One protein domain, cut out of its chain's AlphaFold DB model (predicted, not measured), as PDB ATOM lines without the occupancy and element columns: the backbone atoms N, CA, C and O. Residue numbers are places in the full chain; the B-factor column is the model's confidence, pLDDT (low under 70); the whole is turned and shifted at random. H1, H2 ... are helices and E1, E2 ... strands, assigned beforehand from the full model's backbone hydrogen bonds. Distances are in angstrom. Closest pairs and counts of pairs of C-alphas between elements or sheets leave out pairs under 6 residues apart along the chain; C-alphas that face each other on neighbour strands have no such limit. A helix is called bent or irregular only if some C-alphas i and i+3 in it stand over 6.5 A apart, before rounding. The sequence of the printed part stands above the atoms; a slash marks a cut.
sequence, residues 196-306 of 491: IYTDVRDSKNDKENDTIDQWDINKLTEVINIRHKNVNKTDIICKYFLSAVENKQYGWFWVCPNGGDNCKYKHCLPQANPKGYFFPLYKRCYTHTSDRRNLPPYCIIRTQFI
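What this domain is: This is residues 196 to 306 of the 491 residues of the protein "Cytoplasmic translation machinery associated protein, putative" of Plasmodium ovale wallikeri (UniProt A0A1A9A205). With little regular structure, this is a long, thin chain strung from H1 at one end to H4 at the other, with H2, E1 and loop residues 247 to 270 in the middle. Its 111 printed residues include four named helices and one named strand, in the order H1, E1, H2, H3, H4: mostly helix, but only 39 residues in named elements. It is extended, radius of gyration of the C-alphas 21.8 A, a rod spanning 71 by 30 by 24 A.

Where its parts are: After residues 196 to 216, find C-alpha 217 at (182.561, 148.788, 108.936); H1, residues 217 to 229, runs 18.3 A from there. Next come E1, 234 to 237, 8.0 A; H2, 239 to 246, 10.7 A; and irregular H3, 280 to 285, 9.9 A, with C-alphas 281 and 284 7.3 A apart. H4, 297 to 304, 11.0 A, ends at (149.111, 178.105, 164.078).

How they stand to each other: H2 and H3 are close but not clearly touching, closest C-alphas Glu 246 and Pro 280, 7.7 A. E1 pairs with no named strand. Every O i to N i+4 pair is within hydrogen-bond range in H1, H2 and H4; H3 has 0 of 2, and 1 of 3 O i to N i+3.

The domain as a whole: The printed part has no cut; links H2 to H3 and H3 to H4 are long. Look for pLDDT under 70 in 51 residues, among them 271 to 295.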
ATOM      1  N   ILE A 196     172.771 167.920 138.682       85.81
ATOM      2  CA  ILE A 196     172.890 166.838 139.664       85.81
ATOM      3  C   ILE A 196     172.012 165.635 139.262       85.81
ATOM      4  O   ILE A 196     172.216 164.521 139.752       85.81
ATOM      5  N   TYR A 197     171.044 165.841 138.364       84.25
ATOM      6  CA  TYR A 197     170.080 164.833 137.920       84.25
ATOM      7  C   TYR A 197     170.424 164.189 136.567       84.25
ATOM      8  O   TYR A 197     169.710 163.287 136.123       84.25
ATOM      9  N   THR A 198     171.535 164.585 135.940       81.00
ATOM     10  CA  THR A 198     172.077 164.000 134.701       81.00
ATOM     11  C   THR A 198     173.501 163.498 134.925       81.00
ATOM     12  O   THR A 198     174.328 164.226 135.469       81.00
ATOM     13  N   ASP A 199     173.830 162.279 134.494       81.25
ATOM     14  CA  ASP A 199     175.214 161.802 134.565       81.25
ATOM     15  C   ASP A 199     176.023 162.410 133.404       81.25
ATOM     16  O   ASP A 199     175.730 162.162 132.235       81.25
ATOM     17  N   VAL A 200     177.069 163.180 133.722       76.31
ATOM     18  CA  VAL A 200     177.964 163.869 132.761       76.31
ATOM     19  C   VAL A 200     178.629 162.908 131.757       76.31
ATOM     20  O   VAL A 200     179.221 163.326 130.765       76.31
ATOM     21  N   ARG A 201     178.557 161.596 131.996       74.75
ATOM     22  CA  ARG A 201     179.086 160.550 131.109       74.75
ATOM     23  C   ARG A 201     178.072 160.048 130.090       74.75
ATOM     24  O   ARG A 201     178.471 159.397 129.123       74.75
ATOM     25  N   ASP A 202     176.788 160.313 130.303       70.12
ATOM     26  CA  ASP A 202     175.730 159.977 129.355       70.12
ATOM     27  C   ASP A 202     175.649 161.068 128.272       70.12
ATOM     28  O   ASP A 202     175.708 160.723 127.098       70.12
ATOM     29  N   SER A 203     175.784 162.353 128.630       65.06
ATOM     30  CA  SER A 203     175.966 163.482 127.684       65.06
ATOM     31  C   SER A 203     177.350 163.557 127.000       65.06
ATOM     32  O   SER A 203     177.705 164.554 126.378       65.06
ATOM     33  N   LYS A 204     178.202 162.542 127.195       61.59
ATOM     34  CA  LYS A 204     179.420 162.289 126.394       61.59
ATOM     35  C   LYS A 204     179.225 161.102 125.439       61.59
ATOM     36  O   LYS A 204     180.168 160.689 124.768       61.59
ATOM     37  N   ASN A 205     178.041 160.492 125.431       57.97
ATOM     38  CA  ASN A 205     177.696 159.308 124.649       57.97
ATOM     39  C   ASN A 205     176.574 159.607 123.642       57.97
ATOM     40  O   ASN A 205     175.792 158.705 123.349       57.97
ATOM     41  N   ASP A 206     176.545 160.829 123.092       53.69
ATOM     42  CA  ASP A 206     175.565 161.384 122.137       53.69
ATOM     43  C   ASP A 206     175.550 160.656 120.772       53.69
ATOM     44  O   ASP A 206     175.782 161.225 119.707       53.69
ATOM     45  N   LYS A 207     175.258 159.357 120.816       56.66
ATOM     46  CA  LYS A 207     175.116 158.426 119.689       56.66
ATOM     47  C   LYS A 207     173.665 158.336 119.207       56.66
ATOM     48  O   LYS A 207     173.343 157.532 118.342       56.66
ATOM     49  N   GLU A 208     172.781 159.150 119.779       55.56
ATOM     50  CA  GLU A 208     171.356 159.208 119.438       55.56
ATOM     51  C   GLU A 208     171.105 160.000 118.142       55.56
ATOM     52  O   GLU A 208     170.106 159.772 117.469       55.56
ATOM     53  N   ASN A 209     172.057 160.850 117.734       53.38
ATOM     54  CA  ASN A 209     172.078 161.515 116.421       53.38
ATOM     55  C   ASN A 209     172.781 160.678 115.331       53.38
ATOM     56  O   ASN A 209     172.942 161.130 114.198       53.38
ATOM     57  N   ASP A 210     173.260 159.484 115.677       61.19
ATOM     58  CA  ASP A 210     174.195 158.700 114.873       61.19
ATOM     59  C   ASP A 210     173.427 157.685 114.005       61.19
ATOM     60  O   ASP A 210     173.486 156.475 114.230       61.19
ATOM     61  N   THR A 211     172.662 158.181 113.025       68.31
ATOM     62  CA  THR A 211     171.830 157.365 112.120       68.31
ATOM     63  C   THR A 211     172.632 156.222 111.490       68.31
ATOM     64  O   THR A 211     173.737 156.425 110.982       68.31
ATOM     65  N   ILE A 212     172.064 155.011 111.519       68.06
ATOM     66  CA  ILE A 212     172.765 153.753 111.199       68.06
ATOM     67  C   ILE A 212     173.316 153.709 109.764       68.06
ATOM     68  O   ILE A 212     174.334 153.068 109.517       68.06
ATOM     69  N   ASP A 213     172.692 154.441 108.841       74.62
ATOM     70  CA  ASP A 213     173.066 154.502 107.424       74.62
ATOM     71  C   ASP A 213     174.422 155.199 107.179       74.62
ATOM     72  O   ASP A 213     175.011 155.061 106.111       74.62
ATOM     73  N   GLN A 214     174.948 155.921 108.179       75.12
ATOM     74  CA  GLN A 214     176.230 156.637 108.123       75.12
ATOM     75  C   GLN A 214     177.384 155.848 108.790       75.12
ATOM     76  O   GLN A 214     178.394 156.433 109.187       75.12
ATOM     77  N   TRP A 215     177.230 154.534 109.010       81.06
ATOM     78  CA  TRP A 215     178.182 153.722 109.783       81.06
ATOM     79  C   TRP A 215     179.081 152.839 108.906       81.06
ATOM     80  O   TRP A 215     178.691 151.754 108.479       81.06
ATOM     81  N   ASP A 216     180.343 153.244 108.748       83.50
ATOM     82  CA  ASP A 216     181.389 152.395 108.168       83.50
ATOM     83  C   ASP A 216     181.638 151.114 108.986       83.50
ATOM     84  O   ASP A 216     181.468 151.076 110.209       83.50
ATOM     85  N   ILE A 217     182.180 150.083 108.330       82.19
ATOM     86  CA  ILE A 217     182.561 148.788 108.936       82.19
ATOM     87  C   ILE A 217     183.478 148.972 110.166       82.19
ATOM     88  O   ILE A 217     183.354 148.261 111.168       82.19
ATOM     89  N   ASN A 218     184.362 149.974 110.134       84.31
ATOM     90  CA  ASN A 218     185.240 150.315 111.256       84.31
ATOM     91  C   ASN A 218     184.451 150.871 112.459       84.31
ATOM     92  O   ASN A 218     184.676 150.450 113.591       84.31
ATOM     93  N   LYS A 219     183.459 151.739 112.221       82.75
ATOM     94  CA  LYS A 219     182.562 152.257 113.265       82.75
ATOM     95  C   LYS A 219     181.662 151.151 113.827       82.75
ATOM     96  O   LYS A 219     181.461 151.071 115.037       82.75
ATOM     97  N   LEU A 220     181.183 150.239 112.978       84.94
ATOM     98  CA  LEU A 220     180.407 149.070 113.401       84.94
ATOM     99  C   LEU A 220     181.223 148.145 114.322       84.94
ATOM    100  O   LEU A 220     180.747 147.767 115.396       84.94
ATOM    101  N   THR A 221     182.457 147.803 113.939       84.62
ATOM    102  CA  THR A 221     183.348 146.978 114.777       84.62
ATOM    103  C   THR A 221     183.771 147.693 116.061       84.62
ATOM    104  O   THR A 221     183.870 147.042 117.104       84.62
ATOM    105  N   GLU A 222     183.934 149.019 116.051       81.38
ATOM    106  CA  GLU A 222     184.135 149.808 117.270       81.38
ATOM    107  C   GLU A 222     182.907 149.749 118.195       81.38
ATOM    108  O   GLU A 222     183.046 149.428 119.375       81.38
ATOM    109  N   VAL A 223     181.690 149.957 117.679       78.62
ATOM    110  CA  VAL A 223     180.445 149.883 118.469       78.62
ATOM    111  C   VAL A 223     180.206 148.479 119.039       78.62
ATOM    112  O   VAL A 223     179.753 148.347 120.179       78.62
ATOM    113  N   ILE A 224     180.545 147.417 118.301       81.75
ATOM    114  CA  ILE A 224     180.542 146.035 118.813       81.75
ATOM    115  C   ILE A 224     181.545 145.899 119.971       81.75
ATOM    116  O   ILE A 224     181.170 145.478 121.066       81.75
ATOM    117  N   ASN A 225     182.792 146.342 119.781       79.25
ATOM    118  CA  ASN A 225     183.818 146.329 120.827       79.25
ATOM    119  C   ASN A 225     183.418 147.136 122.075       79.25
ATOM    120  O   ASN A 225     183.675 146.694 123.194       79.25
ATOM    121  N   ILE A 226     182.772 148.293 121.914       72.00
ATOM    122  CA  ILE A 226     182.271 149.115 123.023       72.00
ATOM    123  C   ILE A 226     181.149 148.385 123.770       72.00
ATOM    124  O   ILE A 226     181.175 148.348 125.003       72.00
ATOM    125  N   ARG A 227     180.197 147.755 123.063       67.75
ATOM    126  CA  ARG A 227     179.110 146.982 123.693       67.75
ATOM    127  C   ARG A 227     179.628 145.785 124.497       67.75
ATOM    128  O   ARG A 227     179.129 145.551 125.593       67.75
ATOM    129  N   HIS A 228     180.667 145.093 124.026       63.62
ATOM    130  CA  HIS A 228     181.281 143.986 124.774       63.62
ATOM    131  C   HIS A 228     182.240 144.420 125.900       63.62
ATOM    132  O   HIS A 228     182.543 143.609 126.771       63.62
ATOM    133  N   LYS A 229     182.696 145.681 125.932       61.47
ATOM    134  CA  LYS A 229     183.555 146.217 127.011       61.47
ATOM    135  C   LYS A 229     182.753 146.910 128.121       61.47
ATOM    136  O   LYS A 229     183.049 146.722 129.300       61.47
ATOM    137  N   ASN A 230     181.694 147.646 127.784       60.31
ATOM    138  CA  ASN A 230     180.924 148.467 128.732       60.31
ATOM    139  C   ASN A 230     179.800 147.711 129.475       60.31
ATOM    140  O   ASN A 230     178.770 148.293 129.812       60.31
ATOM    141  N   VAL A 231     180.013 146.435 129.812       59.78
ATOM    142  CA  VAL A 231     179.028 145.513 130.437       59.78
ATOM    143  C   VAL A 231     178.661 145.865 131.899       59.78
ATOM    144  O   VAL A 231     178.168 145.027 132.647       59.78
ATOM    145  N   ASN A 232     178.985 147.073 132.367       55.34
ATOM    146  CA  ASN A 232     179.098 147.383 133.795       55.34
ATOM    147  C   ASN A 232     178.507 148.734 134.246       55.34
ATOM    148  O   ASN A 232     178.605 149.022 135.436       55.34
ATOM    149  N   LYS A 233     177.859 149.545 133.392       66.81
ATOM    150  CA  LYS A 233     177.043 150.673 133.900       66.81
ATOM    151  C   LYS A 233     175.851 150.099 134.677       66.81
ATOM    152  O   LYS A 233     174.944 149.540 134.074       66.81
ATOM    153  N   THR A 234     175.860 150.219 136.002       78.00
ATOM    154  CA  THR A 234     174.739 149.793 136.860       78.00
ATOM    155  C   THR A 234     173.849 150.977 137.225       78.00
ATOM    156  O   THR A 234     174.351 152.068 137.485       78.00
ATOM    157  N   ASP A 235     172.534 150.761 137.316       80.12
ATOM    158  CA  ASP A 235     171.565 151.787 137.746       80.12
ATOM    159  C   ASP A 235     171.667 152.170 139.234       80.12
ATOM    160  O   ASP A 235     170.961 153.052 139.720       80.12
ATOM    161  N   ILE A 236     172.569 151.517 139.968       85.81
ATOM    162  CA  ILE A 236     172.868 151.808 141.365       85.81
ATOM    163  C   ILE A 236     173.681 153.108 141.438       85.81
ATOM    164  O   ILE A 236     174.702 153.265 140.766       85.81
ATOM    165  N   ILE A 237     173.237 154.034 142.288       88.25
ATOM    166  CA  ILE A 237     173.895 155.322 142.543       88.25
ATOM    167  C   ILE A 237     175.225 155.089 143.277       88.25
ATOM    168  O   ILE A 237     175.299 154.286 144.211       88.25
ATOM    169  N   CYS A 238     176.285 155.810 142.910       89.31
ATOM    170  CA  CYS A 238     177.576 155.676 143.578       89.31
ATOM    171  C   CYS A 238     177.532 156.204 145.023       89.31
ATOM    172  O   CYS A 238     177.201 157.367 145.263       89.31
ATOM    173  N   LYS A 239     177.974 155.389 145.990       90.25
ATOM    174  CA  LYS A 239     178.073 155.788 147.407       90.25
ATOM    175  C   LYS A 239     178.920 157.053 147.607       90.25
ATOM    176  O   LYS A 239     178.535 157.930 148.372       90.25
ATOM    177  N   TYR A 240     180.043 157.169 146.895       90.56
ATOM    178  CA  TYR A 240     180.929 158.335 146.993       90.56
ATOM    179  C   TYR A 240     180.310 159.609 146.405       90.56
ATOM    180  O   TYR A 240     180.584 160.695 146.903       90.56
ATOM    181  N   PHE A 241     179.455 159.479 145.386       89.88
ATOM    182  CA  PHE A 241     178.685 160.597 144.840       89.88
ATOM    183  C   PHE A 241     177.644 161.090 145.853       89.88
ATOM    184  O   PHE A 241     177.590 162.288 146.111       89.88
ATOM    185  N   LEU A 242     176.900 160.184 146.506       90.44
ATOM    186  CA  LEU A 242     175.964 160.564 147.573       90.44
ATOM    187  C   LEU A 242     176.674 161.365 148.676       90.44
ATOM    188  O   LEU A 242     176.266 162.488 148.956       90.44
ATOM    189  N   SER A 243     177.793 160.863 149.211       88.56
ATOM    190  CA  SER A 243     178.566 161.587 150.234       88.56
ATOM    191  C   SER A 243     179.170 162.910 149.737       88.56
ATOM    192  O   SER A 243     179.305 163.854 150.513       88.56
ATOM    193  N   ALA A 244     179.503 163.030 148.447       90.81
ATOM    194  CA  ALA A 244     179.958 164.292 147.863       90.81
ATOM    195  C   ALA A 244     178.831 165.333 147.750       90.81
ATOM    196  O   ALA A 244     179.075 166.518 147.978       90.81
ATOM    197  N   VAL A 245     177.602 164.908 147.441       89.44
ATOM    198  CA  VAL A 245     176.420 165.785 147.420       89.44
ATOM    199  C   VAL A 245     175.990 166.154 148.849       89.44
ATOM    200  O   VAL A 245     175.687 167.320 149.099       89.44
ATOM    201  N   GLU A 246     176.057 165.225 149.814       86.81
ATOM    202  CA  GLU A 246     175.819 165.503 151.246       86.81
ATOM    203  C   GLU A 246     176.772 166.590 151.771       86.81
ATOM    204  O   GLU A 246     176.331 167.561 152.388       86.81
ATOM    205  N   ASN A 247     178.064 166.475 151.446       87.56
ATOM    206  CA  ASN A 247     179.100 167.431 151.844       87.56
ATOM    207  C   ASN A 247     179.153 168.708 150.977       87.56
ATOM    208  O   ASN A 247     179.999 169.565 151.226       87.56
ATOM    209  N   LYS A 248     178.291 168.849 149.956       82.44
ATOM    210  CA  LYS A 248     178.325 169.931 148.944       82.44
ATOM    211  C   LYS A 248     179.675 170.078 148.210       82.44
ATOM    212  O   LYS A 248     180.040 171.169 147.782       82.44
ATOM    213  N   GLN A 249     180.417 168.980 148.072       83.94
ATOM    214  CA  GLN A 249     181.728 168.902 147.409       83.94
ATOM    215  C   GLN A 249     181.648 168.387 145.960       83.94
ATOM    216  O   GLN A 249     182.662 168.343 145.265       83.94
ATOM    217  N   TYR A 250     180.458 168.001 145.495       82.75
ATOM    218  CA  TYR A 250     180.198 167.696 144.088       82.75
ATOM    219  C   TYR A 250     180.171 168.981 143.237       82.75
ATOM    220  O   TYR A 250     179.555 169.972 143.627       82.75
ATOM    221  N   GLY A 251     180.831 168.972 142.075       81.38
ATOM    222  CA  GLY A 251     180.952 170.131 141.183       81.38
ATOM    223  C   GLY A 251     182.009 169.933 140.090       81.38
ATOM    224  O   GLY A 251     182.504 168.827 139.903       81.38
ATOM    225  N   TRP A 252     182.382 171.014 139.392       74.69
ATOM    226  CA  TRP A 252     183.217 171.013 138.170       74.69
ATOM    227  C   TRP A 252     184.546 170.230 138.248       74.69
ATOM    228  O   TRP A 252     184.986 169.679 137.243       74.69
ATOM    229  N   PHE A 253     185.180 170.142 139.423       77.88
ATOM    230  CA  PHE A 253     186.425 169.380 139.634       77.88
ATOM    231  C   PHE A 253     186.240 168.078 140.437       77.88
ATOM    232  O   PHE A 253     187.225 167.471 140.861       77.88
ATOM    233  N   TRP A 254     185.002 167.632 140.681       86.44
ATOM    234  CA  TRP A 254     184.761 166.407 141.441       86.44
ATOM    235  C   TRP A 254     184.994 165.159 140.583       86.44
ATOM    236  O   TRP A 254     184.220 164.848 139.681       86.44
ATOM    237  N   VAL A 255     186.047 164.409 140.910       86.12
ATOM    238  CA  VAL A 255     186.339 163.099 140.318       86.12
ATOM    239  C   VAL A 255     185.975 162.015 141.327       86.12
ATOM    240  O   VAL A 255     186.435 162.034 142.468       86.12
ATOM    241  N   CYS A 256     185.164 161.045 140.908       88.50
ATOM    242  CA  CYS A 256     184.785 159.928 141.768       88.50
ATOM    243  C   CYS A 256     186.014 159.077 142.146       88.50
ATOM    244  O   CYS A 256     186.702 158.595 141.244       88.50
ATOM    245  N   PRO A 257     186.279 158.794 143.437       88.44
ATOM    246  CA  PRO A 257     187.417 157.958 143.834       88.44
ATOM    247  C   PRO A 257     187.280 156.498 143.361       88.44
ATOM    248  O   PRO A 257     188.275 155.798 143.216       88.44
ATOM    249  N   ASN A 258     186.063 156.043 143.048       81.69
ATOM    250  CA  ASN A 258     185.776 154.713 142.505       81.69
ATOM    251  C   ASN A 258     185.945 154.663 140.966       81.69
ATOM    252  O   ASN A 258     185.078 154.154 140.256       81.69
ATOM    253  N   GLY A 259     187.043 155.222 140.444       79.75
ATOM    254  CA  GLY A 259     187.425 155.132 139.023       79.75
ATOM    255  C   GLY A 259     187.039 156.311 138.118       79.75
ATOM    256  O   GLY A 259     187.073 156.159 136.898       79.75
ATOM    257  N   GLY A 260     186.680 157.475 138.670       83.38
ATOM    258  CA  GLY A 260     186.383 158.690 137.902       83.38
ATOM    259  C   GLY A 260     185.256 158.486 136.888       83.38
ATOM    260  O   GLY A 260     184.189 157.974 137.239       83.38
ATOM    261  N   ASP A 261     185.506 158.837 135.625       74.19
ATOM    262  CA  ASP A 261     184.558 158.614 134.529       74.19
ATOM    263  C   ASP A 261     184.228 157.112 134.343       74.19
ATOM    264  O   ASP A 261     183.094 156.754 134.029       74.19
ATOM    265  N   ASN A 262     185.154 156.202 134.658       80.44
ATOM    266  CA  ASN A 262     184.976 154.751 134.496       80.44
ATOM    267  C   ASN A 262     184.253 154.065 135.680       80.44
ATOM    268  O   ASN A 262     184.240 152.838 135.776       80.44
ATOM    269  N   CYS A 263     183.649 154.825 136.599       85.12
ATOM    270  CA  CYS A 263     182.937 154.269 137.753       85.12
ATOM    271  C   CYS A 263     181.753 153.363 137.355       85.12
ATOM    272  O   CYS A 263     180.898 153.754 136.559       85.12
ATOM    273  N   LYS A 264     181.646 152.183 137.987       84.56
ATOM    274  CA  LYS A 264     180.568 151.188 137.773       84.56
ATOM    275  C   LYS A 264     179.147 151.713 138.066       84.56
ATOM    276  O   LYS A 264     178.155 151.189 137.556       84.56
ATOM    277  N   TYR A 265     179.048 152.724 138.918       87.50
ATOM    278  CA  TYR A 265     177.806 153.236 139.496       87.50
ATOM    279  C   TYR A 265     177.448 154.603 138.896       87.50
ATOM    280  O   TYR A 265     178.346 155.342 138.485       87.50
ATOM    281  N   LYS A 266     176.160 154.966 138.860       86.44
ATOM    282  CA  LYS A 266     175.696 156.267 138.335       86.44
ATOM    283  C   LYS A 266     176.075 157.442 139.249       86.44
ATOM    284  O   LYS A 266     176.140 157.302 140.473       86.44
ATOM    285  N   HIS A 267     176.327 158.603 138.645       85.19
ATOM    286  CA  HIS A 267     176.705 159.869 139.288       85.19
ATOM    287  C   HIS A 267     175.616 160.941 139.126       85.19
ATOM    288  O   HIS A 267     175.915 162.108 138.887       85.19
ATOM    289  N   CYS A 268     174.354 160.528 139.242       85.62
ATOM    290  CA  CYS A 268     173.188 161.401 139.228       85.62
ATOM    291  C   CYS A 268     172.202 161.008 140.340       85.62
ATOM    292  O   CYS A 268     172.147 159.849 140.767       85.62
ATOM    293  N   LEU A 269     171.420 161.974 140.826       85.00
ATOM    294  CA  LEU A 269     170.224 161.693 141.623       85.00
ATOM    295  C   LEU A 269     169.129 161.128 140.692       85.00
ATOM    296  O   LEU A 269     168.905 161.691 139.620       85.00
ATOM    297  N   PRO A 270     168.404 160.063 141.084       78.69
ATOM    298  CA  PRO A 270     167.305 159.538 140.283       78.69
ATOM    299  C   PRO A 270     166.150 160.546 140.250       78.69
ATOM    300  O   PRO A 270     165.575 160.872 141.287       78.69
ATOM    301  N   GLN A 271     165.790 161.001 139.050       68.38
ATOM    302  CA  GLN A 271     164.731 161.995 138.823       68.38
ATOM    303  C   GLN A 271     163.348 161.527 139.308       68.38
ATOM    304  O   GLN A 271     162.534 162.339 139.741       68.38
ATOM    305  N   ALA A 272     163.091 160.215 139.276       59.62
ATOM    306  CA  ALA A 272     161.844 159.613 139.728       59.62
ATOM    307  C   ALA A 272     162.115 158.456 140.703       59.62
ATOM    308  O   ALA A 272     162.494 157.358 140.300       59.62
ATOM    309  N   ASN A 273     161.883 158.684 141.999       47.72
ATOM    310  CA  ASN A 273     161.711 157.603 142.967       47.72
ATOM    311  C   ASN A 273     160.818 158.066 144.137       47.72
ATOM    312  O   ASN A 273     161.198 159.012 144.829       47.72
ATOM    313  N   PRO A 274     159.666 157.418 144.414       52.91
ATOM    314  CA  PRO A 274     158.808 157.785 145.546       52.91
ATOM    315  C   PRO A 274     159.488 157.560 146.908       52.91
ATOM    316  O   PRO A 274     159.106 158.181 147.897       52.91
ATOM    317  N   LYS A 275     160.553 156.745 146.972       53.50
ATOM    318  CA  LYS A 275     161.501 156.744 148.096       53.50
ATOM    319  C   LYS A 275     162.498 157.890 147.914       53.50
ATOM    320  O   LYS A 275     163.676 157.675 147.634       53.50
ATOM    321  N   GLY A 276     161.992 159.116 148.030       48.19
ATOM    322  CA  GLY A 276     162.766 160.329 147.803       48.19
ATOM    323  C   GLY A 276     163.937 160.449 148.777       48.19
ATOM    324  O   GLY A 276     163.737 160.626 149.980       48.19
ATOM    325  N   TYR A 277     165.163 160.428 148.249       54.56
ATOM    326  CA  TYR A 277     166.366 160.847 148.973       54.56
ATOM    327  C   TYR A 277     166.348 162.372 149.141       54.56
ATOM    328  O   TYR A 277     167.089 163.106 148.492       54.56
ATOM    329  N   PHE A 278     165.457 162.862 150.004       46.69
ATOM    330  CA  PHE A 278     165.379 164.272 150.361       46.69
ATOM    331  C   PHE A 278     166.610 164.631 151.200       46.69
ATOM    332  O   PHE A 278     166.657 164.368 152.407       46.69
ATOM    333  N   PHE A 279     167.629 165.184 150.538       49.59
ATOM    334  CA  PHE A 279     168.912 165.501 151.159       49.59
ATOM    335  C   PHE A 279     168.708 166.374 152.413       49.59
ATOM    336  O   PHE A 279     168.002 167.385 152.341       49.59
ATOM    337  N   PRO A 280     169.336 166.050 153.564       49.56
ATOM    338  CA  PRO A 280     169.163 166.783 154.824       49.56
ATOM    339  C   PRO A 280     169.563 168.270 154.835       49.56
ATOM    340  O   PRO A 280     169.527 168.893 155.895       49.56
ATOM    341  N   LEU A 281     169.885 168.875 153.689       46.16
ATOM    342  CA  LEU A 281     170.245 170.286 153.545       46.16
ATOM    343  C   LEU A 281     169.148 171.258 154.025       46.16
ATOM    344  O   LEU A 281     169.474 172.388 154.377       46.16
ATOM    345  N   TYR A 282     167.883 170.817 154.105       45.81
ATOM    346  CA  TYR A 282     166.788 171.565 154.749       45.81
ATOM    347  C   TYR A 282     166.311 170.965 156.093       45.81
ATOM    348  O   TYR A 282     165.451 171.528 156.771       45.81
ATOM    349  N   LYS A 283     166.899 169.852 156.565       43.09
ATOM    350  CA  LYS A 283     166.530 169.190 157.838       43.09
ATOM    351  C   LYS A 283     167.047 169.901 159.100       43.09
ATOM    352  O   LYS A 283     167.017 169.327 160.184       43.09
ATOM    353  N   ARG A 284     167.424 171.182 159.007       43.16
ATOM    354  CA  ARG A 284     167.658 172.039 160.184       43.16
ATOM    355  C   ARG A 284     166.357 172.447 160.898       43.16
ATOM    356  O   ARG A 284     166.430 172.941 162.013       43.16
ATOM    357  N   CYS A 285     165.192 172.203 160.285       42.84
ATOM    358  CA  CYS A 285     163.875 172.602 160.807       42.84
ATOM    359  C   CYS A 285     162.955 171.433 161.225       42.84
ATOM    360  O   CYS A 285     161.787 171.678 161.509       42.84
ATOM    361  N   TYR A 286     163.425 170.175 161.215       42.34
ATOM    362  CA  TYR A 286     162.570 168.998 161.480       42.34
ATOM    363  C   TYR A 286     163.252 167.880 162.293       42.34
ATOM    364  O   TYR A 286     162.996 166.691 162.110       42.34
ATOM    365  N   THR A 287     164.138 168.261 163.213       38.12
ATOM    366  CA  THR A 287     164.510 167.414 164.356       38.12
ATOM    367  C   THR A 287     163.448 167.538 165.448       38.12
ATOM    368  O   THR A 287     162.975 168.644 165.702       38.12
ATOM    369  N   HIS A 288     163.122 166.447 166.152       42.12
ATOM    370  CA  HIS A 288     162.252 166.458 167.343       42.12
ATOM    371  C   HIS A 288     162.958 167.074 168.575       42.12
ATOM    372  O   HIS A 288     163.054 166.477 169.643       42.12
ATOM    373  N   THR A 289     163.463 168.295 168.429       38.31
ATOM    374  CA  THR A 289     163.831 169.162 169.547       38.31
ATOM    375  C   THR A 289     162.559 169.827 170.058       38.31
ATOM    376  O   THR A 289     161.918 170.568 169.318       38.31
ATOM    377  N   SER A 290     162.206 169.597 171.323       48.78
ATOM    378  CA  SER A 290     161.007 170.141 171.989       48.78
ATOM    379  C   SER A 290     160.992 171.672 172.142       48.78
ATOM    380  O   SER A 290     160.032 172.239 172.664       48.78
ATOM    381  N   ASP A 291     162.036 172.356 171.676       50.88
ATOM    382  CA  ASP A 291     162.215 173.793 171.804       50.88
ATOM    383  C   ASP A 291     161.675 174.560 170.584       50.88
ATOM    384  O   ASP A 291     162.361 174.743 169.575       50.88
ATOM    385  N   ARG A 292     160.435 175.061 170.697       51.72
ATOM    386  CA  ARG A 292     159.792 175.884 169.655       51.72
ATOM    387  C   ARG A 292     160.538 177.195 169.349       51.72
ATOM    388  O   ARG A 292     160.251 177.801 168.321       51.72
ATOM    389  N   ARG A 293     161.477 177.643 170.198       56.91
ATOM    390  CA  ARG A 293     162.153 178.952 170.070       56.91
ATOM    391  C   ARG A 293     163.123 179.037 168.886       56.91
ATOM    392  O   ARG A 293     163.455 180.139 168.473       56.91
ATOM    393  N   ASN A 294     163.552 177.899 168.331       57.44
ATOM    394  CA  ASN A 294     164.511 177.832 167.216       57.44
ATOM    395  C   ASN A 294     163.867 177.566 165.838       57.44
ATOM    396  O   ASN A 294     164.584 177.330 164.864       57.44
ATOM    397  N   LEU A 295     162.534 177.582 165.724       57.28
ATOM    398  CA  LEU A 295     161.866 177.492 164.421       57.28
ATOM    399  C   LEU A 295     161.891 178.854 163.701       57.28
ATOM    400  O   LEU A 295     161.615 179.873 164.335       57.28
ATOM    401  N   PRO A 296     162.127 178.896 162.373       71.44
ATOM    402  CA  PRO A 296     161.916 180.107 161.582       71.44
ATOM    403  C   PRO A 296     160.492 180.660 161.774       71.44
ATOM    404  O   PRO A 296     159.550 179.860 161.818       71.44
ATOM    405  N   PRO A 297     160.278 181.992 161.815       69.56
ATOM    406  CA  PRO A 297     158.958 182.573 162.082       69.56
ATOM    407  C   PRO A 297     157.847 182.051 161.161       69.56
ATOM    408  O   PRO A 297     156.744 181.768 161.624       69.56
ATOM    409  N   TYR A 298     158.150 181.820 159.876       65.81
ATOM    410  CA  TYR A 298     157.187 181.268 158.918       65.81
ATOM    411  C   TYR A 298     156.709 179.849 159.290       65.81
ATOM    412  O   TYR A 298     155.551 179.511 159.042       65.81
ATOM    413  N   CYS A 299     157.563 179.023 159.909       59.38
ATOM    414  CA  CYS A 299     157.188 177.695 160.396       59.38
ATOM    415  C   CYS A 299     156.208 177.812 161.566       59.38
ATOM    416  O   CYS A 299     155.191 177.124 161.583       59.38
ATOM    417  N   ILE A 300     156.496 178.711 162.515       67.81
ATOM    418  CA  ILE A 300     155.647 178.954 163.690       67.81
ATOM    419  C   ILE A 300     154.255 179.404 163.232       67.81
ATOM    420  O   ILE A 300     153.267 178.759 163.581       67.81
ATOM    421  N   ILE A 301     154.194 180.418 162.362       66.75
ATOM    422  CA  ILE A 301     152.956 180.914 161.743       66.75
ATOM    423  C   ILE A 301     152.206 179.766 161.056       66.75
ATOM    424  O   ILE A 301     151.042 179.514 161.362       66.75
ATOM    425  N   ARG A 302     152.870 178.990 160.186       63.19
ATOM    426  CA  ARG A 302     152.221 177.876 159.475       63.19
ATOM    427  C   ARG A 302     151.654 176.812 160.424       63.19
ATOM    428  O   ARG A 302     150.627 176.230 160.092       63.19
ATOM    429  N   THR A 303     152.260 176.579 161.593       65.19
ATOM    430  CA  THR A 303     151.707 175.651 162.603       65.19
ATOM    431  C   THR A 303     150.494 176.183 163.370       65.19
ATOM    432  O   THR A 303     149.746 175.382 163.920       65.19
ATOM    433  N   GLN A 304     150.265 177.500 163.398       70.12
ATOM    434  CA  GLN A 304     149.111 178.105 164.078       70.12
ATOM    435  C   GLN A 304     147.831 178.044 163.229       70.12
ATOM    436  O   GLN A 304     146.743 177.887 163.773       70.12
ATOM    437  N   PHE A 305     147.952 178.121 161.899       67.88
ATOM    438  CA  PHE A 305     146.807 178.221 160.983       67.88
ATOM    439  C   PHE A 305     146.365 176.896 160.331       67.88
ATOM    440  O   PHE A 305     145.478 176.919 159.482       67.88
ATOM    441  N   ILE A 306     146.929 175.744 160.728       65.62
ATOM    442  CA  ILE A 306     146.659 174.430 160.094       65.62
ATOM    443  C   ILE A 306     145.157 174.097 160.037       65.62
ATOM    444  O   ILE A 306     144.691 173.579 159.027       65.62
TER     445      ILE A 306